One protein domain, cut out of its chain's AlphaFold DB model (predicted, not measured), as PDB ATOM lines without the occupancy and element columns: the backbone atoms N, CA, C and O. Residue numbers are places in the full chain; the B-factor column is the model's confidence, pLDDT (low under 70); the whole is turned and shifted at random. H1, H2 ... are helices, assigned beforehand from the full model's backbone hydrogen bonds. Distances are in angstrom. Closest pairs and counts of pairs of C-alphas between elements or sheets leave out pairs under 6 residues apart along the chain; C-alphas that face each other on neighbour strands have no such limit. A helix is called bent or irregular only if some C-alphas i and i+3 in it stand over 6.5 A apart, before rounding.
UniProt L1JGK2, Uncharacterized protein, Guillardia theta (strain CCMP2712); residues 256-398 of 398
ATOM      1  N   LYS A 256     -25.388 -31.043 -30.564       67.69
ATOM      2  CA  LYS A 256     -26.020 -29.777 -30.949       67.69
ATOM      3  C   LYS A 256     -25.122 -28.635 -30.509       67.69
ATOM      4  O   LYS A 256     -24.690 -28.585 -29.359       67.69
ATOM      5  N   LYS A 257     -24.863 -27.697 -31.417       83.88
ATOM      6  CA  LYS A 257     -24.136 -26.487 -31.036       83.88
ATOM      7  C   LYS A 257     -24.978 -25.727 -30.017       83.88
ATOM      8  O   LYS A 257     -26.202 -25.741 -30.081       83.88
ATOM      9  N   THR A 258     -24.338 -25.034 -29.087       87.25
ATOM     10  CA  THR A 258     -25.041 -24.384 -27.970       87.25
ATOM     11  C   THR A 258     -26.066 -23.346 -28.425       87.25
ATOM     12  O   THR A 258     -27.116 -23.212 -27.807       87.25
ATOM     13  N   TRP A 259     -25.836 -22.703 -29.570       87.94
ATOM     14  CA  TRP A 259     -26.786 -21.773 -30.182       87.94
ATOM     15  C   TRP A 259     -28.022 -22.453 -30.798       87.94
ATOM     16  O   TRP A 259     -29.002 -21.783 -31.094       87.94
ATOM     17  N   GLU A 260     -28.012 -23.776 -30.973       90.00
ATOM     18  CA  GLU A 260     -29.166 -24.577 -31.417       90.00
ATOM     19  C   GLU A 260     -29.985 -25.126 -30.234       90.00
ATOM     20  O   GLU A 260     -31.024 -25.764 -30.433       90.00
ATOM     21  N   MET A 261     -29.510 -24.927 -29.001       91.56
ATOM     22  CA  MET A 261     -30.138 -25.458 -27.797       91.56
ATOM     23  C   MET A 261     -31.412 -24.689 -27.457       91.56
ATOM     24  O   MET A 261     -31.427 -23.458 -27.440       91.56
ATOM     25  N   LYS A 262     -32.485 -25.423 -27.153       93.44
ATOM     26  CA  LYS A 262     -33.752 -24.839 -26.708       93.44
ATOM     27  C   LYS A 262     -33.729 -24.532 -25.217       93.44
ATOM     28  O   LYS A 262     -33.100 -25.255 -24.446       93.44
ATOM     29  N   ALA A 263     -34.481 -23.516 -24.800       93.44
ATOM     30  CA  ALA A 263     -34.644 -23.171 -23.387       93.44
ATOM     31  C   ALA A 263     -35.114 -24.374 -22.547       93.44
ATOM     32  O   ALA A 263     -34.565 -24.656 -21.483       93.44
ATOM     33  N   SER A 264     -36.078 -25.138 -23.069       93.12
ATOM     34  CA  SER A 264     -36.576 -26.362 -22.431       93.12
ATOM     35  C   SER A 264     -35.508 -27.444 -22.292       93.12
ATOM     36  O   SER A 264     -35.504 -28.171 -21.301       93.12
ATOM     37  N   ASP A 265     -34.610 -27.552 -23.277       92.44
ATOM     38  CA  ASP A 265     -33.539 -28.545 -23.267       92.44
ATOM     39  C   ASP A 265     -32.546 -28.210 -22.152       92.44
ATOM     40  O   ASP A 265     -32.262 -29.077 -21.329       92.44
ATOM     41  N   LEU A 266     -32.091 -26.951 -22.067       94.31
ATOM     42  CA  LEU A 266     -31.167 -26.494 -21.023       94.31
ATOM     43  C   LEU A 266     -31.721 -26.781 -19.620       94.31
ATOM     44  O   LEU A 266     -31.051 -27.401 -18.797       94.31
ATOM     45  N   LEU A 267     -32.968 -26.380 -19.363       92.62
ATOM     46  CA  LEU A 267     -33.592 -26.515 -18.046       92.62
ATOM     47  C   LEU A 267     -33.794 -27.983 -17.634       92.62
ATOM     48  O   LEU A 267     -33.743 -28.316 -16.445       92.62
ATOM     49  N   ALA A 268     -33.975 -28.885 -18.601       92.19
ATOM     50  CA  ALA A 268     -34.114 -30.317 -18.357       92.19
ATOM     51  C   ALA A 268     -32.772 -31.047 -18.148       92.19
ATOM     52  O   ALA A 268     -32.774 -32.190 -17.680       92.19
ATOM     53  N   MET A 269     -31.629 -30.428 -18.469       92.19
ATOM     54  CA  MET A 269     -30.321 -31.085 -18.395       92.19
ATOM     55  C   MET A 269     -29.858 -31.365 -16.962       92.19
ATOM     56  O   MET A 269     -30.178 -30.649 -16.004       92.19
ATOM     57  N   SER A 270     -29.066 -32.428 -16.817       93.06
ATOM     58  CA  SER A 270     -28.341 -32.737 -15.586       93.06
ATOM     59  C   SER A 270     -27.032 -31.944 -15.485       93.06
ATOM     60  O   SER A 270     -26.500 -31.442 -16.477       93.06
ATOM     61  N   VAL A 271     -26.472 -31.875 -14.274       92.94
ATOM     62  CA  VAL A 271     -25.178 -31.225 -13.992       92.94
ATOM     63  C   VAL A 271     -24.055 -31.810 -14.856       92.94
ATOM     64  O   VAL A 271     -23.203 -31.079 -15.355       92.94
ATOM     65  N   GLU A 272     -24.061 -33.124 -15.067       89.00
ATOM     66  CA  GLU A 272     -23.070 -33.825 -15.883       89.00
ATOM     67  C   GLU A 272     -23.168 -33.433 -17.360       89.00
ATOM     68  O   GLU A 272     -22.142 -33.246 -18.010       89.00
ATOM     69  N   GLN A 273     -24.389 -33.271 -17.880       89.25
ATOM     70  CA  GLN A 273     -24.617 -32.855 -19.266       89.25
ATOM     71  C   GLN A 273     -24.142 -31.420 -19.496       89.25
ATOM     72  O   GLN A 273     -23.427 -31.163 -20.460       89.25
ATOM     73  N   LEU A 274     -24.462 -30.507 -18.574       92.56
ATOM     74  CA  LEU A 274     -24.003 -29.118 -18.643       92.56
ATOM     75  C   LEU A 274     -22.473 -29.029 -18.612       92.56
ATOM     76  O   LEU A 274     -21.876 -28.318 -19.415       92.56
ATOM     77  N   ARG A 275     -21.813 -29.801 -17.739       91.19
ATOM     78  CA  ARG A 275     -20.341 -29.849 -17.684       91.19
ATOM     79  C   ARG A 275     -19.716 -30.378 -18.962       91.19
ATOM     80  O   ARG A 275     -18.668 -29.880 -19.359       91.19
ATOM     81  N   PHE A 276     -20.338 -31.372 -19.587       88.69
ATOM     82  CA  PHE A 276     -19.876 -31.885 -20.869       88.69
ATOM     83  C   PHE A 276     -19.940 -30.799 -21.950       88.69
ATOM     84  O   PHE A 276     -18.939 -30.557 -22.617       88.69
ATOM     85  N   ILE A 277     -21.073 -30.098 -22.063       90.12
ATOM     86  CA  ILE A 277     -21.256 -29.011 -23.038       90.12
ATOM     87  C   ILE A 277     -20.219 -27.905 -22.819       90.12
ATOM     88  O   ILE A 277     -19.554 -27.483 -23.761       90.12
ATOM     89  N   LEU A 278     -20.025 -27.476 -21.569       91.50
ATOM     90  CA  LEU A 278     -19.030 -26.456 -21.230       91.50
ATOM     91  C   LEU A 278     -17.605 -26.909 -21.574       91.50
ATOM     92  O   LEU A 278     -16.825 -26.123 -22.111       91.50
ATOM     93  N   ALA A 279     -17.271 -28.179 -21.330       89.06
ATOM     94  CA  ALA A 279     -15.973 -28.735 -21.696       89.06
ATOM     95  C   ALA A 279     -15.750 -28.742 -23.218       89.06
ATOM     96  O   ALA A 279     -14.660 -28.383 -23.663       89.06
ATOM     97  N   GLU A 280     -16.764 -29.083 -24.020       86.75
ATOM     98  CA  GLU A 280     -16.677 -29.014 -25.488       86.75
ATOM     99  C   GLU A 280     -16.509 -27.581 -26.006       86.75
ATOM    100  O   GLU A 280     -15.797 -27.353 -26.983       86.75
ATOM    101  N   GLN A 281     -17.104 -26.602 -25.324       86.06
ATOM    102  CA  GLN A 281     -16.912 -25.183 -25.624       86.06
ATOM    103  C   GLN A 281     -15.570 -24.624 -25.122       86.06
ATOM    104  O   GLN A 281     -15.262 -23.458 -25.369       86.06
ATOM    105  N   GLY A 282     -14.776 -25.415 -24.394       89.81
ATOM    106  CA  GLY A 282     -13.552 -24.944 -23.745       89.81
ATOM    107  C   GLY A 282     -13.806 -23.964 -22.593       89.81
ATOM    108  O   GLY A 282     -12.894 -23.235 -22.203       89.81
ATOM    109  N   VAL A 283     -15.024 -23.936 -22.044       92.00
ATOM    110  CA  VAL A 283     -15.395 -23.099 -20.902       92.00
ATOM    111  C   VAL A 283     -15.078 -23.862 -19.612       92.00
ATOM    112  O   VAL A 283     -15.687 -24.901 -19.333       92.00
ATOM    113  N   PRO A 284     -14.122 -23.389 -18.792       90.94
ATOM    114  CA  PRO A 284     -13.800 -24.052 -17.539       90.94
ATOM    115  C   PRO A 284     -14.977 -23.939 -16.565       90.94
ATOM    116  O   PRO A 284     -15.532 -22.862 -16.362       90.94
ATOM    117  N   SER A 285     -15.328 -25.049 -15.916       92.94
ATOM    118  CA  SER A 285     -16.355 -25.088 -14.875       92.94
ATOM    119  C   SER A 285     -15.799 -25.668 -13.576       92.94
ATOM    120  O   SER A 285     -14.972 -26.581 -13.573       92.94
ATOM    121  N   SER A 286     -16.233 -25.116 -12.442       92.75
ATOM    122  CA  SER A 286     -15.822 -25.605 -11.124       92.75
ATOM    123  C   SER A 286     -16.480 -26.947 -10.817       92.75
ATOM    124  O   SER A 286     -17.680 -27.132 -11.025       92.75
ATOM    125  N   SER A 287     -15.726 -27.868 -10.210       88.88
ATOM    126  CA  SER A 287     -16.275 -29.148  -9.754       88.88
ATOM    127  C   SER A 287     -17.333 -29.002  -8.653       88.88
ATOM    128  O   SER A 287     -18.106 -29.936  -8.436       88.88
ATOM    129  N   LYS A 288     -17.403 -27.832  -8.006       94.44
ATOM    130  CA  LYS A 288     -18.393 -27.475  -6.980       94.44
ATOM    131  C   LYS A 288     -19.521 -26.575  -7.497       94.44
ATOM    132  O   LYS A 288     -20.382 -26.224  -6.701       94.44
ATOM    133  N   ALA A 289     -19.511 -26.205  -8.781       94.56
ATOM    134  CA  ALA A 289     -20.558 -25.365  -9.351       94.56
ATOM    135  C   ALA A 289     -21.919 -26.071  -9.270       94.56
ATOM    136  O   ALA A 289     -22.042 -27.256  -9.610       94.56
ATOM    137  N   THR A 290     -22.913 -25.323  -8.810       96.56
ATOM    138  CA  THR A 290     -24.329 -25.678  -8.801       96.56
ATOM    139  C   THR A 290     -24.871 -25.771 -10.228       96.56
ATOM    140  O   THR A 290     -24.260 -25.283 -11.178       96.56
ATOM    141  N   LYS A 291     -26.038 -26.405 -10.400       94.50
ATOM    142  CA  LYS A 291     -26.701 -26.491 -11.711       94.50
ATOM    143  C   LYS A 291     -26.942 -25.101 -12.310       94.50
ATOM    144  O   LYS A 291     -26.648 -24.890 -13.478       94.50
ATOM    145  N   GLU A 292     -27.408 -24.164 -11.493       94.19
ATOM    146  CA  GLU A 292     -27.716 -22.803 -11.922       94.19
ATOM    147  C   GLU A 292     -26.466 -22.032 -12.378       94.19
ATOM    148  O   GLU A 292     -26.490 -21.422 -13.444       94.19
ATOM    149  N   GLU A 293     -25.353 -22.149 -11.642       96.06
ATOM    150  CA  GLU A 293     -24.056 -21.569 -12.034       96.06
ATOM    151  C   GLU A 293     -23.515 -22.178 -13.336       96.06
ATOM    152  O   GLU A 293     -22.859 -21.496 -14.119       96.06
ATOM    153  N   LEU A 294     -23.763 -23.466 -13.586       95.75
ATOM    154  CA  LEU A 294     -23.361 -24.114 -14.837       95.75
ATOM    155  C   LEU A 294     -24.224 -23.655 -16.010       95.75
ATOM    156  O   LEU A 294     -23.696 -23.382 -17.082       95.75
ATOM    157  N   GLU A 295     -25.534 -23.545 -15.811       95.81
ATOM    158  CA  GLU A 295     -26.441 -22.967 -16.799       95.81
ATOM    159  C   GLU A 295     -26.039 -21.521 -17.135       95.81
ATOM    160  O   GLU A 295     -25.983 -21.180 -18.313       95.81
ATOM    161  N   ASP A 296     -25.659 -20.705 -16.143       96.38
ATOM    162  CA  ASP A 296     -25.165 -19.332 -16.354       96.38
ATOM    163  C   ASP A 296     -23.943 -19.267 -17.275       96.38
ATOM    164  O   ASP A 296     -23.807 -18.327 -18.058       96.38
ATOM    165  N   LEU A 297     -23.070 -20.276 -17.225       96.00
ATOM    166  CA  LEU A 297     -21.923 -20.379 -18.126       96.00
ATOM    167  C   LEU A 297     -22.321 -20.791 -19.552       96.00
ATOM    168  O   LEU A 297     -21.607 -20.460 -20.496       96.00
ATOM    169  N   VAL A 298     -23.443 -21.501 -19.722       94.81
ATOM    170  CA  VAL A 298     -23.948 -21.946 -21.034       94.81
ATOM    171  C   VAL A 298     -24.732 -20.836 -21.739       94.81
ATOM    172  O   VAL A 298     -24.622 -20.699 -22.961       94.81
ATOM    173  N   LEU A 299     -25.488 -20.020 -20.991       95.00
ATOM    174  CA  LEU A 299     -26.380 -18.984 -21.535       95.00
ATOM    175  C   LEU A 299     -25.724 -18.064 -22.586       95.00
ATOM    176  O   LEU A 299     -26.361 -17.827 -23.615       95.00
ATOM    177  N   PRO A 300     -24.483 -17.561 -22.420       94.19
ATOM    178  CA  PRO A 300     -23.852 -16.698 -23.418       94.19
ATOM    179  C   PRO A 300     -23.702 -17.346 -24.800       94.19
ATOM    180  O   PRO A 300     -23.714 -16.641 -25.800       94.19
ATOM    181  N   GLY A 301     -23.583 -18.675 -24.864       91.75
ATOM    182  CA  GLY A 301     -23.449 -19.419 -26.118       91.75
ATOM    183  C   GLY A 301     -24.776 -19.819 -26.769       91.75
ATOM    184  O   GLY A 301     -24.749 -20.458 -27.821       91.75
ATOM    185  N   MET A 302     -25.916 -19.505 -26.149       94.75
ATOM    186  CA  MET A 302     -27.246 -19.805 -26.682       94.75
ATOM    187  C   MET A 302     -27.751 -18.703 -27.617       94.75
ATOM    188  O   MET A 302     -27.326 -17.550 -27.531       94.75
ATOM    189  N   ASP A 303     -28.702 -19.056 -28.485       94.31
ATOM    190  CA  ASP A 303     -29.468 -18.072 -29.253       94.31
ATOM    191  C   ASP A 303     -30.141 -17.062 -28.310       94.31
ATOM    192  O   ASP A 303     -30.674 -17.438 -27.264       94.31
ATOM    193  N   GLU A 304     -30.118 -15.780 -28.681       94.00
ATOM    194  CA  GLU A 304     -30.642 -14.689 -27.852       94.00
ATOM    195  C   GLU A 304     -32.094 -14.906 -27.415       94.00
ATOM    196  O   GLU A 304     -32.437 -14.628 -26.263       94.00
ATOM    197  N   VAL A 305     -32.940 -15.438 -28.300       93.94
ATOM    198  CA  VAL A 305     -34.360 -15.655 -28.013       93.94
ATOM    199  C   VAL A 305     -34.518 -16.760 -26.973       93.94
ATOM    200  O   VAL A 305     -35.226 -16.582 -25.981       93.94
ATOM    201  N   GLU A 306     -33.817 -17.879 -27.157       95.12
ATOM    202  CA  GLU A 306     -33.855 -19.020 -26.234       95.12
ATOM    203  C   GLU A 306     -33.240 -18.659 -24.875       95.12
ATOM    204  O   GLU A 306     -33.834 -18.942 -23.831       95.12
ATOM    205  N   ARG A 307     -32.102 -17.950 -24.865       95.31
ATOM    206  CA  ARG A 307     -31.487 -17.417 -23.640       95.31
ATOM    207  C   ARG A 307     -32.480 -16.550 -22.870       95.31
ATOM    208  O   ARG A 307     -32.640 -16.719 -21.661       95.31
ATOM    209  N   ARG A 308     -33.161 -15.626 -23.550       93.81
ATOM    210  CA  ARG A 308     -34.115 -14.710 -22.913       93.81
ATOM    211  C   ARG A 308     -35.302 -15.453 -22.302       93.81
ATOM    212  O   ARG A 308     -35.736 -15.072 -21.218       93.81
ATOM    213  N   ILE A 309     -35.794 -16.521 -22.937       94.56
ATOM    214  CA  ILE A 309     -36.851 -17.377 -22.370       94.56
ATOM    215  C   ILE A 309     -36.393 -17.984 -21.038       94.56
ATOM    216  O   ILE A 309     -37.128 -17.897 -20.055       94.56
ATOM    217  N   VAL A 310     -35.165 -18.517 -20.971       95.81
ATOM    218  CA  VAL A 310     -34.598 -19.045 -19.716       95.81
ATOM    219  C   VAL A 310     -34.530 -17.955 -18.643       95.81
ATOM    220  O   VAL A 310     -34.944 -18.176 -17.505       95.81
ATOM    221  N   MET A 311     -34.049 -16.759 -18.995       95.06
ATOM    222  CA  MET A 311     -33.937 -15.643 -18.048       95.06
ATOM    223  C   MET A 311     -35.305 -15.179 -17.527       95.06
ATOM    224  O   MET A 311     -35.442 -14.918 -16.332       95.06
ATOM    225  N   ILE A 312     -36.325 -15.116 -18.391       94.31
ATOM    226  CA  ILE A 312     -37.704 -14.795 -17.993       94.31
ATOM    227  C   ILE A 312     -38.237 -15.862 -17.040       94.31
ATOM    228  O   ILE A 312     -38.768 -15.514 -15.987       94.31
ATOM    229  N   GLN A 313     -38.075 -17.145 -17.374       94.88
ATOM    230  CA  GLN A 313     -38.565 -18.236 -16.537       94.88
ATOM    231  C   GLN A 313     -37.927 -18.208 -15.143       94.88
ATOM    232  O   GLN A 313     -38.642 -18.263 -14.147       94.88
ATOM    233  N   ARG A 314     -36.608 -18.015 -15.056       93.94
ATOM    234  CA  ARG A 314     -35.907 -17.884 -13.771       93.94
ATOM    235  C   ARG A 314     -36.361 -16.672 -12.965       93.94
ATOM    236  O   ARG A 314     -36.498 -16.761 -11.749       93.94
ATOM    237  N   ALA A 315     -36.593 -15.535 -13.622       95.12
ATOM    238  CA  ALA A 315     -37.129 -14.355 -12.952       95.12
ATOM    239  C   ALA A 315     -38.521 -14.643 -12.361       95.12
ATOM    240  O   ALA A 315     -38.778 -14.292 -11.215       95.12
ATOM    241  N   VAL A 316     -39.381 -15.364 -13.092       96.06
ATOM    242  CA  VAL A 316     -40.694 -15.808 -12.594       96.06
ATOM    243  C   VAL A 316     -40.567 -16.793 -11.428       96.06
ATOM    244  O   VAL A 316     -41.272 -16.635 -10.435       96.06
ATOM    245  N   GLU A 317     -39.669 -17.775 -11.512       94.50
ATOM    246  CA  GLU A 317     -39.421 -18.756 -10.440       94.50
ATOM    247  C   GLU A 317     -38.913 -18.101  -9.146       94.50
ATOM    248  O   GLU A 317     -39.192 -18.587  -8.052       94.50
ATOM    249  N   ARG A 318     -38.207 -16.972  -9.266       96.00
ATOM    250  CA  ARG A 318     -37.736 -16.143  -8.144       96.00
ATOM    251  C   ARG A 318     -38.744 -15.071  -7.706       96.00
ATOM    252  O   ARG A 318     -38.392 -14.232  -6.881       96.00
ATOM    253  N   GLU A 319     -39.952 -15.067  -8.271       97.69
ATOM    254  CA  GLU A 319     -40.997 -14.052  -8.051       97.69
ATOM    255  C   GLU A 319     -40.565 -12.607  -8.406       97.69
ATOM    256  O   GLU A 319     -41.199 -11.628  -8.009       97.69
ATOM    257  N   ASP A 320     -39.515 -12.449  -9.218       97.38
ATOM    258  CA  ASP A 320     -39.048 -11.164  -9.745       97.38
ATOM    259  C   ASP A 320     -39.781 -10.811 -11.048       97.38
ATOM    260  O   ASP A 320     -39.247 -10.825 -12.165       97.38
ATOM    261  N   TYR A 321     -41.059 -10.473 -10.897       96.50
ATOM    262  CA  TYR A 321     -41.908 -10.074 -12.018       96.50
ATOM    263  C   TYR A 321     -41.459  -8.761 -12.676       96.50
ATOM    264  O   TYR A 321     -41.790  -8.517 -13.838       96.50
ATOM    265  N   GLY A 322     -40.696  -7.925 -11.960       96.88
ATOM    266  CA  GLY A 322     -40.124  -6.693 -12.499       96.88
ATOM    267  C   GLY A 322     -39.115  -7.000 -13.600       96.88
ATOM    268  O   GLY A 322     -39.265  -6.524 -14.729       96.88
ATOM    269  N   THR A 323     -38.143  -7.864 -13.303       94.88
ATOM    270  CA  THR A 323     -37.152  -8.323 -14.283       94.88
ATOM    271  C   THR A 323     -37.808  -9.107 -15.418       94.88
ATOM    272  O   THR A 323     -37.517  -8.846 -16.587       94.88
ATOM    273  N   ALA A 324     -38.751 -10.007 -15.117       94.56
ATOM    274  CA  ALA A 324     -39.470 -10.762 -16.146       94.56
ATOM    275  C   ALA A 324     -40.215  -9.836 -17.129       94.56
ATOM    276  O   ALA A 324     -40.127 -10.013 -18.346       94.56
ATOM    277  N   SER A 325     -40.901  -8.810 -16.613       93.75
ATOM    278  CA  SER A 325     -41.612  -7.822 -17.430       93.75
ATOM    279  C   SER A 325     -40.657  -6.988 -18.286       93.75
ATOM    280  O   SER A 325     -40.912  -6.803 -19.475       93.75
ATOM    281  N   GLN A 326     -39.527  -6.541 -17.729       93.69
ATOM    282  CA  GLN A 326     -38.511  -5.801 -18.484       93.69
ATOM    283  C   GLN A 326     -37.896  -6.647 -19.606       93.69
ATOM    284  O   GLN A 326     -37.735  -6.162 -20.727       93.69
ATOM    285  N   LEU A 327     -37.584  -7.917 -19.334       91.88
ATOM    286  CA  LEU A 327     -37.056  -8.846 -20.334       91.88
ATOM    287  C   LEU A 327     -38.066  -9.115 -21.456       91.88
ATOM    288  O   LEU A 327     -37.666  -9.170 -22.620       91.88
ATOM    289  N   ALA A 328     -39.354  -9.241 -21.121       90.56
ATOM    290  CA  ALA A 328     -40.432  -9.418 -22.090       90.56
ATOM    291  C   ALA A 328     -40.699  -8.151 -22.924       90.56
ATOM    292  O   ALA A 328     -40.961  -8.248 -24.119       90.56
ATOM    293  N   ALA A 329     -40.597  -6.961 -22.324       89.62
ATOM    294  CA  ALA A 329     -40.792  -5.692 -23.025       89.62
ATOM    295  C   ALA A 329     -39.640  -5.366 -23.992       89.62
ATOM    296  O   ALA A 329     -39.871  -4.838 -25.077       89.62
ATOM    297  N   ASN A 330     -38.404  -5.715 -23.623       88.88
ATOM    298  CA  ASN A 330     -37.194  -5.418 -24.396       88.88
ATOM    299  C   ASN A 330     -36.794  -6.558 -25.349       88.88
ATOM    300  O   ASN A 330     -35.609  -6.856 -25.500       88.88
ATOM    301  N   GLN A 331     -37.769  -7.233 -25.961       87.81
ATOM    302  CA  GLN A 331     -37.500  -8.304 -26.921       87.81
ATOM    303  C   GLN A 331     -36.943  -7.767 -28.242       87.81
ATOM    304  O   GLN A 331     -37.431  -6.778 -28.800       87.81
ATOM    305  N   SER A 332     -35.965  -8.497 -28.779       90.44
ATOM    306  CA  SER A 332     -35.451  -8.306 -30.132       90.44
ATOM    307  C   SER A 332     -36.566  -8.431 -31.179       90.44
ATOM    308  O   SER A 332     -37.640  -8.988 -30.917       90.44
ATOM    309  N   ARG A 333     -36.346  -7.946 -32.409       90.19
ATOM    310  CA  ARG A 333     -37.301  -8.208 -33.508       90.19
ATOM    311  C   ARG A 333     -37.515  -9.717 -33.703       90.19
ATOM    312  O   ARG A 333     -38.652 -10.138 -33.900       90.19
ATOM    313  N   ARG A 334     -36.448 -10.518 -33.588       92.00
ATOM    314  CA  ARG A 334     -36.506 -11.990 -33.650       92.00
ATOM    315  C   ARG A 334     -37.363 -12.562 -32.523       92.00
ATOM    316  O   ARG A 334     -38.262 -13.351 -32.797       92.00
ATOM    317  N   GLY A 335     -37.143 -12.111 -31.288       91.62
ATOM    318  CA  GLY A 335     -37.916 -12.535 -30.122       91.62
ATOM    319  C   GLY A 335     -39.403 -12.203 -30.244       91.62
ATOM    320  O   GLY A 335     -40.240 -13.056 -29.962       91.62
ATOM    321  N   ARG A 336     -39.740 -11.013 -30.761       93.12
ATOM    322  CA  ARG A 336     -41.135 -10.612 -31.005       93.12
ATOM    323  C   ARG A 336     -41.833 -11.502 -32.033       93.12
ATOM    324  O   ARG A 336     -42.975 -11.893 -31.814       93.12
ATOM    325  N   ILE A 337     -41.153 -11.845 -33.130       93.88
ATOM    326  CA  ILE A 337     -41.703 -12.753 -34.148       93.88
ATOM    327  C   ILE A 337     -41.852 -14.166 -33.578       93.88
ATOM    328  O   ILE A 337     -42.902 -14.773 -33.746       93.88
ATOM    329  N   ALA A 338     -40.856 -14.667 -32.840       93.12
ATOM    330  CA  ALA A 338     -40.939 -15.973 -32.185       93.12
ATOM    331  C   ALA A 338     -42.127 -16.055 -31.207       93.12
ATOM    332  O   ALA A 338     -42.877 -17.030 -31.228       93.12
ATOM    333  N   ALA A 339     -42.352 -15.012 -30.403       91.00
ATOM    334  CA  ALA A 339     -43.516 -14.923 -29.525       91.00
ATOM    335  C   ALA A 339     -44.839 -14.880 -30.314       91.00
ATOM    336  O   ALA A 339     -45.795 -15.561 -29.943       91.00
ATOM    337  N   ALA A 340     -44.886 -14.139 -31.426       94.38
ATOM    338  CA  ALA A 340     -46.061 -14.072 -32.293       94.38
ATOM    339  C   ALA A 340     -46.386 -15.422 -32.961       94.38
ATOM    340  O   ALA A 340     -47.559 -15.759 -33.085       94.38
ATOM    341  N   ILE A 341     -45.377 -16.226 -33.324       93.81
ATOM    342  CA  ILE A 341     -45.577 -17.594 -33.838       93.81
ATOM    343  C   ILE A 341     -46.255 -18.462 -32.780       93.81
ATOM    344  O   ILE A 341     -47.241 -19.135 -33.077       93.81
ATOM    345  N   VAL A 342     -45.748 -18.442 -31.543       92.50
ATOM    346  CA  VAL A 342     -46.325 -19.220 -30.435       92.50
ATOM    347  C   VAL A 342     -47.779 -18.813 -30.189       92.50
ATOM    348  O   VAL A 342     -48.636 -19.682 -30.028       92.50
ATOM    349  N   GLU A 343     -48.070 -17.513 -30.214       93.69
ATOM    350  CA  GLU A 343     -49.430 -16.994 -30.062       93.69
ATOM    351  C   GLU A 343     -50.348 -17.422 -31.218       93.69
ATOM    352  O   GLU A 343     -51.433 -17.948 -30.984       93.69
ATOM    353  N   ALA A 344     -49.895 -17.286 -32.465       95.38
ATOM    354  CA  ALA A 344     -50.658 -17.699 -33.639       95.38
ATOM    355  C   ALA A 344     -50.959 -19.208 -33.628       95.38
ATOM    356  O   ALA A 344     -52.077 -19.610 -33.941       95.38
ATOM    357  N   VAL A 345     -50.005 -20.052 -33.214       95.56
ATOM    358  CA  VAL A 345     -50.228 -21.500 -33.047       95.56
ATOM    359  C   VAL A 345     -51.247 -21.777 -31.943       95.56
ATOM    360  O   VAL A 345     -52.128 -22.616 -32.130       95.56
ATOM    361  N   ARG A 346     -51.160 -21.069 -30.811       95.19
ATOM    362  CA  ARG A 346     -52.099 -21.209 -29.689       95.19
ATOM    363  C   ARG A 346     -53.533 -20.857 -30.083       95.19
ATOM    364  O   ARG A 346     -54.463 -21.498 -29.606       95.19
ATOM    365  N   GLU A 347     -53.702 -19.861 -30.944       97.31
ATOM    366  CA  GLU A 347     -54.996 -19.413 -31.468       97.31
ATOM    367  C   GLU A 347     -55.415 -20.134 -32.764       97.31
ATOM    368  O   GLU A 347     -56.358 -19.711 -33.430       97.31
ATOM    369  N   GLU A 348     -54.714 -21.207 -33.145       97.19
ATOM    370  CA  GLU A 348     -54.972 -22.004 -34.355       97.19
ATOM    371  C   GLU A 348     -54.889 -21.203 -35.679       97.19
ATOM    372  O   GLU A 348     -55.369 -21.633 -36.731       97.19
ATOM    373  N   ARG A 349     -54.210 -20.049 -35.670       97.75
ATOM    374  CA  ARG A 349     -53.912 -19.204 -36.840       97.75
ATOM    375  C   ARG A 349     -52.691 -19.730 -37.608       97.75
ATOM    376  O   ARG A 349     -51.703 -19.028 -37.812       97.75
ATOM    377  N   TYR A 350     -52.752 -20.982 -38.062       94.88
ATOM    378  CA  TYR A 350     -51.597 -21.689 -38.642       94.88
ATOM    379  C   TYR A 350     -51.003 -21.039 -39.899       94.88
ATOM    380  O   TYR A 350     -49.801 -21.141 -40.123       94.88
ATOM    381  N   TYR A 351     -51.827 -20.376 -40.717       95.44
ATOM    382  CA  TYR A 351     -51.339 -19.668 -41.904       95.44
ATOM    383  C   TYR A 351     -50.421 -18.499 -41.521       95.44
ATOM    384  O   TYR A 351     -49.311 -18.391 -42.026       95.44
ATOM    385  N   GLU A 352     -50.849 -17.684 -40.559       95.12
ATOM    386  CA  GLU A 352     -50.048 -16.577 -40.030       95.12
ATOM    387  C   GLU A 352     -48.789 -17.083 -39.320       95.12
ATOM    388  O   GLU A 352     -47.709 -16.529 -39.507       95.12
ATOM    389  N   ALA A 353     -48.892 -18.184 -38.566       93.38
ATOM    390  CA  ALA A 353     -47.728 -18.822 -37.955       93.38
ATOM    391  C   ALA A 353     -46.687 -19.252 -39.006       93.38
ATOM    392  O   ALA A 353     -45.490 -19.101 -38.771       93.38
ATOM    393  N   ALA A 354     -47.127 -19.752 -40.168       92.75
ATOM    394  CA  ALA A 354     -46.235 -20.114 -41.267       92.75
ATOM    395  C   ALA A 354     -45.559 -18.881 -41.898       92.75
ATOM    396  O   ALA A 354     -44.348 -18.901 -42.103       92.75
ATOM    397  N   GLU A 355     -46.297 -17.789 -42.134       94.25
ATOM    398  CA  GLU A 355     -45.717 -16.536 -42.650       94.25
ATOM    399  C   GLU A 355     -44.682 -15.939 -41.680       94.25
ATOM    400  O   GLU A 355     -43.587 -15.542 -42.087       94.25
ATOM    401  N   LEU A 356     -44.997 -15.928 -40.383       94.50
ATOM    402  CA  LEU A 356     -44.084 -15.463 -39.339       94.50
ATOM    403  C   LEU A 356     -42.845 -16.361 -39.219       94.50
ATOM    404  O   LEU A 356     -41.741 -15.860 -39.004       94.50
ATOM    405  N   GLN A 357     -43.001 -17.679 -39.385       93.31
ATOM    406  CA  GLN A 357     -41.887 -18.627 -39.396       93.31
ATOM    407  C   GLN A 357     -40.933 -18.353 -40.568       93.31
ATOM    408  O   GLN A 357     -39.715 -18.330 -40.379       93.31
ATOM    409  N   GLU A 358     -41.461 -18.084 -41.764       90.69
ATOM    410  CA  GLU A 358     -40.639 -17.696 -42.913       90.69
ATOM    411  C   GLU A 358     -39.889 -16.381 -42.671       90.69
ATOM    412  O   GLU A 358     -38.708 -16.269 -43.019       90.69
ATOM    413  N   GLU A 359     -40.547 -15.393 -42.057       91.75
ATOM    414  CA  GLU A 359     -39.918 -14.123 -41.690       91.75
ATOM    415  C   GLU A 359     -38.793 -14.324 -40.662       91.75
ATOM    416  O   GLU A 359     -37.695 -13.778 -40.831       91.75
ATOM    417  N   LEU A 360     -39.032 -15.138 -39.628       92.44
ATOM    418  CA  LEU A 360     -38.045 -15.453 -38.595       92.44
ATOM    419  C   LEU A 360     -36.795 -16.107 -39.188       92.44
ATOM    420  O   LEU A 360     -35.675 -15.753 -38.808       92.44
ATOM    421  N   GLU A 361     -36.972 -17.038 -40.124       88.88
ATOM    422  CA  GLU A 361     -35.866 -17.696 -40.814       88.88
ATOM    423  C   GLU A 361     -35.019 -16.703 -41.606       88.88
ATOM    424  O   GLU A 361     -33.795 -16.737 -41.508       88.88
ATOM    425  N   VAL A 362     -35.645 -15.784 -42.344       87.00
ATOM    426  CA  VAL A 362     -34.907 -14.766 -43.103       87.00
ATOM    427  C   VAL A 362     -34.089 -13.872 -42.177       87.00
ATOM    428  O   VAL A 362     -32.913 -13.637 -42.444       87.00
ATOM    429  N   ILE A 363     -34.690 -13.366 -41.096       87.75
ATOM    430  CA  ILE A 363     -33.986 -12.477 -40.160       87.75
ATOM    431  C   ILE A 363     -32.849 -13.233 -39.469       87.75
ATOM    432  O   ILE A 363     -31.778 -12.675 -39.254       87.75
ATOM    433  N   THR A 364     -33.061 -14.510 -39.154       88.56
ATOM    434  CA  THR A 364     -32.027 -15.368 -38.566       88.56
ATOM    435  C   THR A 364     -30.876 -15.605 -39.546       88.56
ATOM    436  O   THR A 364     -29.725 -15.483 -39.150       88.56
ATOM    437  N   MET A 365     -31.162 -15.867 -40.825       84.50
ATOM    438  CA  MET A 365     -30.138 -16.022 -41.870       84.50
ATOM    439  C   MET A 365     -29.377 -14.727 -42.177       84.50
ATOM    440  O   MET A 365     -28.256 -14.789 -42.673       84.50
ATOM    441  N   GLY A 366     -29.992 -13.567 -41.934       82.69
ATOM    442  CA  GLY A 366     -29.354 -12.265 -42.121       82.69
ATOM    443  C   GLY A 366     -28.318 -11.925 -41.050       82.69
ATOM    444  O   GLY A 366     -27.459 -11.087 -41.310       82.69
ATOM    445  N   ARG A 367     -28.369 -12.582 -39.880       85.69
ATOM    446  CA  ARG A 367     -27.461 -12.307 -38.763       85.69
ATOM    447  C   ARG A 367     -26.161 -13.093 -38.838       85.69
ATOM    448  O   ARG A 367     -26.175 -14.303 -39.049       85.69
ATOM    449  N   ALA A 368     -25.051 -12.413 -38.562       83.69
ATOM    450  CA  ALA A 368     -23.755 -13.060 -38.378       83.69
ATOM    451  C   ALA A 368     -23.618 -13.728 -37.006       83.69
ATOM    452  O   ALA A 368     -23.012 -14.795 -36.912       83.69
ATOM    453  N   ASP A 369     -24.197 -13.135 -35.958       86.69
ATOM    454  CA  ASP A 369     -24.195 -13.709 -34.611       86.69
ATOM    455  C   ASP A 369     -25.590 -13.641 -33.977       86.69
ATOM    456  O   ASP A 369     -26.098 -12.590 -33.581       86.69
ATOM    457  N   ILE A 370     -26.231 -14.801 -33.889       88.75
ATOM    458  CA  ILE A 370     -27.575 -14.961 -33.326       88.75
ATOM    459  C   ILE A 370     -27.579 -15.021 -31.791       88.75
ATOM    460  O   ILE A 370     -28.650 -14.987 -31.182       88.75
ATOM    461  N   THR A 371     -26.400 -15.103 -31.166       89.56
ATOM    462  CA  THR A 371     -26.240 -15.173 -29.709       89.56
ATOM    463  C   THR A 371     -26.181 -13.790 -29.059       89.56
ATOM    464  O   THR A 371     -26.363 -13.674 -27.850       89.56
ATOM    465  N   GLN A 372     -25.978 -12.712 -29.820       86.62
ATOM    466  CA  GLN A 372     -25.861 -11.357 -29.271       86.62
ATOM    467  C   GLN A 372     -27.208 -10.649 -29.082       86.62
ATOM    468  O   GLN A 372     -28.128 -10.763 -29.900       86.62
ATOM    469  N   ASP A 373     -27.296  -9.863 -28.005       83.56
ATOM    470  CA  ASP A 373     -28.441  -8.993 -27.736       83.56
ATOM    471  C   ASP A 373     -28.484  -7.818 -28.720       83.56
ATOM    472  O   ASP A 373     -27.460  -7.223 -29.044       83.56
ATOM    473  N   GLU A 374     -29.683  -7.425 -29.158       77.12
ATOM    474  CA  GLU A 374     -29.870  -6.398 -30.200       77.12
ATOM    475  C   GLU A 374     -29.308  -5.012 -29.818       77.12
ATOM    476  O   GLU A 374     -28.987  -4.226 -30.698       77.12
ATOM    477  N   GLY A 375     -29.133  -4.722 -28.523       76.00
ATOM    478  CA  GLY A 375     -28.522  -3.472 -28.045       76.00
ATOM    479  C   GLY A 375     -26.987  -3.466 -28.013       76.00
ATOM    480  O   GLY A 375     -26.393  -2.392 -27.956       76.00
ATOM    481  N   SER A 376     -26.349  -4.637 -28.036       77.75
ATOM    482  CA  SER A 376     -24.886  -4.800 -28.056       77.75
ATOM    483  C   SER A 376     -24.360  -5.343 -29.385       77.75
ATOM    484  O   SER A 376     -23.149  -5.404 -29.577       77.75
ATOM    485  N   TYR A 377     -25.265  -5.773 -30.265       80.31
ATOM    486  CA  TYR A 377     -24.960  -6.343 -31.566       80.31
ATOM    487  C   TYR A 377     -24.460  -5.277 -32.538       80.31
ATOM    488  O   TYR A 377     -25.058  -4.206 -32.625       80.31
ATOM    489  N   ASP A 378     -23.398  -5.585 -33.283       80.00
ATOM    490  CA  ASP A 378     -22.915  -4.744 -34.376       80.00
ATOM    491  C   ASP A 378     -23.647  -5.103 -35.685       80.00
ATOM    492  O   ASP A 378     -23.349  -6.142 -36.285       80.00
ATOM    493  N   PRO A 379     -24.576  -4.257 -36.179       78.19
ATOM    494  CA  PRO A 379     -25.323  -4.541 -37.400       78.19
ATOM    495  C   PRO A 379     -24.442  -4.550 -38.654       78.19
ATOM    496  O   PRO A 379     -24.869  -5.053 -39.685       78.19
ATOM    497  N   TYR A 380     -23.216  -4.014 -38.602       79.50
ATOM    498  CA  TYR A 380     -22.293  -4.050 -39.742       79.50
ATOM    499  C   TYR A 380     -21.721  -5.444 -40.013       79.50
ATOM    500  O   TYR A 380     -21.095  -5.652 -41.053       79.50
ATOM    501  N   LEU A 381     -21.929  -6.394 -39.098       80.19
ATOM    502  CA  LEU A 381     -21.591  -7.798 -39.308       80.19
ATOM    503  C   LEU A 381     -22.686  -8.554 -40.073       80.19
ATOM    504  O   LEU A 381     -22.409  -9.643 -40.572       80.19
ATOM    505  N   ASP A 382     -23.901  -8.001 -40.182       81.75
ATOM    506  CA  ASP A 382     -25.007  -8.643 -40.896       81.75
ATOM    507  C   ASP A 382     -24.703  -8.840 -42.382       81.75
ATOM    508  O   ASP A 382     -23.939  -8.105 -43.012       81.75
ATOM    509  N   ALA A 383     -25.363  -9.839 -42.969       77.56
ATOM    510  CA  ALA A 383     -25.418  -9.939 -44.416       77.56
ATOM    511  C   ALA A 383     -26.090  -8.681 -44.983       77.56
ATOM    512  O   ALA A 383     -27.127  -8.250 -44.478       77.56
ATOM    513  N   ASP A 384     -25.526  -8.126 -46.060       80.12
ATOM    514  CA  ASP A 384     -26.033  -6.893 -46.659       80.12
ATOM    515  C   ASP A 384     -27.559  -6.924 -46.879       80.12
ATOM    516  O   ASP A 384     -28.125  -7.902 -47.382       80.12
ATOM    517  N   ASP A 385     -28.220  -5.791 -46.637       72.88
ATOM    518  CA  ASP A 385     -29.665  -5.603 -46.835       72.88
ATOM    519  C   ASP A 385     -30.179  -6.104 -48.194       72.88
ATOM    520  O   ASP A 385     -31.307  -6.598 -48.311       72.88
ATOM    521  N   TRP A 386     -29.379  -5.949 -49.255       76.50
ATOM    522  CA  TRP A 386     -29.756  -6.388 -50.598       76.50
ATOM    523  C   TRP A 386     -29.811  -7.919 -50.708       76.50
ATOM    524  O   TRP A 386     -30.680  -8.438 -51.410       76.50
ATOM    525  N   TYR A 387     -28.950  -8.639 -49.983       74.06
ATOM    526  CA  TYR A 387     -28.925 -10.100 -49.924       74.06
ATOM    527  C   TYR A 387     -30.145 -10.643 -49.169       74.06
ATOM    528  O   TYR A 387     -30.838 -11.536 -49.661       74.06
ATOM    529  N   VAL A 388     -30.482 -10.036 -48.027       76.25
ATOM    530  CA  VAL A 388     -31.678 -10.388 -47.240       76.25
ATOM    531  C   VAL A 388     -32.964 -10.131 -48.044       76.25
ATOM    532  O   VAL A 388     -33.871 -10.969 -48.080       76.25
ATOM    533  N   LYS A 389     -33.031  -9.005 -48.772       77.00
ATOM    534  CA  LYS A 389     -34.149  -8.687 -49.682       77.00
ATOM    535  C   LYS A 389     -34.245  -9.657 -50.862       77.00
ATOM    536  O   LYS A 389     -35.356 -10.012 -51.260       77.00
ATOM    537  N   ASP A 390     -33.121 -10.106 -51.420       78.69
ATOM    538  CA  ASP A 390     -33.123 -11.097 -52.501       78.69
ATOM    539  C   ASP A 390     -33.592 -12.479 -52.014       78.69
ATOM    540  O   ASP A 390     -34.394 -13.121 -52.692       78.69
ATOM    541  N   LEU A 391     -33.188 -12.907 -50.810       75.94
ATOM    542  CA  LEU A 391     -33.691 -14.124 -50.154       75.94
ATOM    543  C   LEU A 391     -35.215 -14.090 -49.975       75.94
ATOM    544  O   LEU A 391     -35.905 -15.034 -50.370       75.94
ATOM    545  N   MET A 392     -35.746 -12.976 -49.459       74.06
ATOM    546  CA  MET A 392     -37.190 -12.737 -49.338       74.06
ATOM    547  C   MET A 392     -37.904 -12.835 -50.688       74.06
ATOM    548  O   MET A 392     -38.935 -13.495 -50.806       74.06
ATOM    549  N   ARG A 393     -37.344 -12.207 -51.731       77.00
ATOM    550  CA  ARG A 393     -37.922 -12.222 -53.081       77.00
ATOM    551  C   ARG A 393     -37.949 -13.627 -53.682       77.00
ATOM    552  O   ARG A 393     -38.944 -14.002 -54.293       77.00
ATOM    553  N   ARG A 394     -36.880 -14.410 -53.507       77.19
ATOM    554  CA  ARG A 394     -36.797 -15.794 -54.006       77.19
ATOM    555  C   ARG A 394     -37.762 -16.740 -53.295       77.19
ATOM    556  O   ARG A 394     -38.215 -17.691 -53.924       77.19
ATOM    557  N   ARG A 395     -38.059 -16.503 -52.012       71.06
ATOM    558  CA  ARG A 395     -39.040 -17.293 -51.255       71.06
ATOM    559  C   ARG A 395     -40.478 -16.943 -51.631       71.06
ATOM    560  O   ARG A 395     -41.215 -17.852 -51.973       71.06
ATOM    561  N   LYS A 396     -40.834 -15.654 -51.704       69.56
ATOM    562  CA  LYS A 396     -42.187 -15.195 -52.093       69.56
ATOM    563  C   LYS A 396     -42.574 -15.479 -53.552       69.56
ATOM    564  O   LYS A 396     -43.732 -15.324 -53.916       69.56
ATOM    565  N   GLY A 397     -41.597 -15.791 -54.406       63.97
ATOM    566  CA  GLY A 397     -41.814 -16.145 -55.812       63.97
ATOM    567  C   GLY A 397     -41.990 -17.647 -56.076       63.97
ATOM    568  O   GLY A 397     -42.121 -18.025 -57.239       63.97
ATOM    569  N   LYS A 398     -41.934 -18.483 -55.034       51.34
ATOM    570  CA  LYS A 398     -42.371 -19.884 -55.061       51.34
ATOM    571  C   LYS A 398     -43.794 -19.973 -54.539       51.34
ATOM    572  O   LYS A 398     -44.496 -20.893 -55.011       51.34
TER     573      LYS A 398
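This is residues 256 to 398 of the 398 residues of an uncharacterized protein of Guillardia theta (strain CCMP2712) (UniProt L1JGK2). The longest helix, H7, folds back on H6 as a hairpin, and the first part of H6 meets the beginning of H4 in a second hairpin, H4 with H5, the two hairpins set crosswise. H1, H2 and H3 gather at the end of the model beyond H4, H8 packs on the last residues of H7 at the other end, and a long stretch without a named element, residues 367 to 384, joins H7 to H8. The printed part has 143 residues with eight named helices, H1 to H8 in order along the chain, and no named strand; the class is all helix. It is only just compact, close to loose, with a radius of gyration of the C-alphas of 17.1 A, and elongated, spanning 55 by 34 by 25 A.

H7, residues 350 to 366, is 24.4 A long and begins with C-alpha 350 at (-51.597, -21.689, -38.642). H6, residues 333 to 346, is 20.1 A long, and H4, residues 304 to 317, is 19.9 A. H5 is residues 321 to 329, 11.9 A. H3, residues 291 to 301, is 16.4 A and only just irregular: C-alphas 297 and 300 are 6.7 A apart. H2 is residues 271 to 280, 14.5 A, and H1 is residues 263 to 268, 8.8 A, beginning with C-alpha 263 at (-34.644, -23.171, -23.387). H8, residues 385 to 396, is 16.6 A and ends with C-alpha 396 at (-42.187, -15.195, -52.093).

H4 is the hub, touching H1, H5 and H6. H4 and H5 form a helical hairpin at a shallow tilt of 21 degrees, their closest C-alphas, those of Ile 312 and Ala 324, 4.8 A apart. H4 touches H6 with residues 304 to 305 alone, at a steep tilt of 67 degrees; the closest C-alphas, of Val 305 and Gly 335, are 5.2 A apart. H6 and H7 form a hairpin at 21 degrees, with Ile 341 and Ala 353 closest, C-alphas 4.8 A apart. H7 and H8 form a hairpin at 31 degrees, where H7 touches with residues 362 to 366 alone; the closest C-alphas are those of Gly 366 and Val 388, 5.9 A. H1 touches H4, with C-alphas of Ala 263 and Glu 306 closest at 5.1 A. H2 touches H3, with C-alphas of Val 271 and Lys 291 closest at 5.5 A. H3 and H4 are close but not clearly touching; H5 and H6 are apart. Every O i to N i+4 pair is within hydrogen-bond range in H1, H2, H4, H5, H6, H7 and H8, and 5 of 7 are in H3.

The two C-alphas farthest apart, those of Lys 288 and Gly 397, are 55.3 A apart. The printed part has no cut and ends at residue 398, the chain's last. The link from H7 to H8 is long. Mean pLDDT of the printed part is 89.2; residue 256 and residues 396 to 398 are under 70.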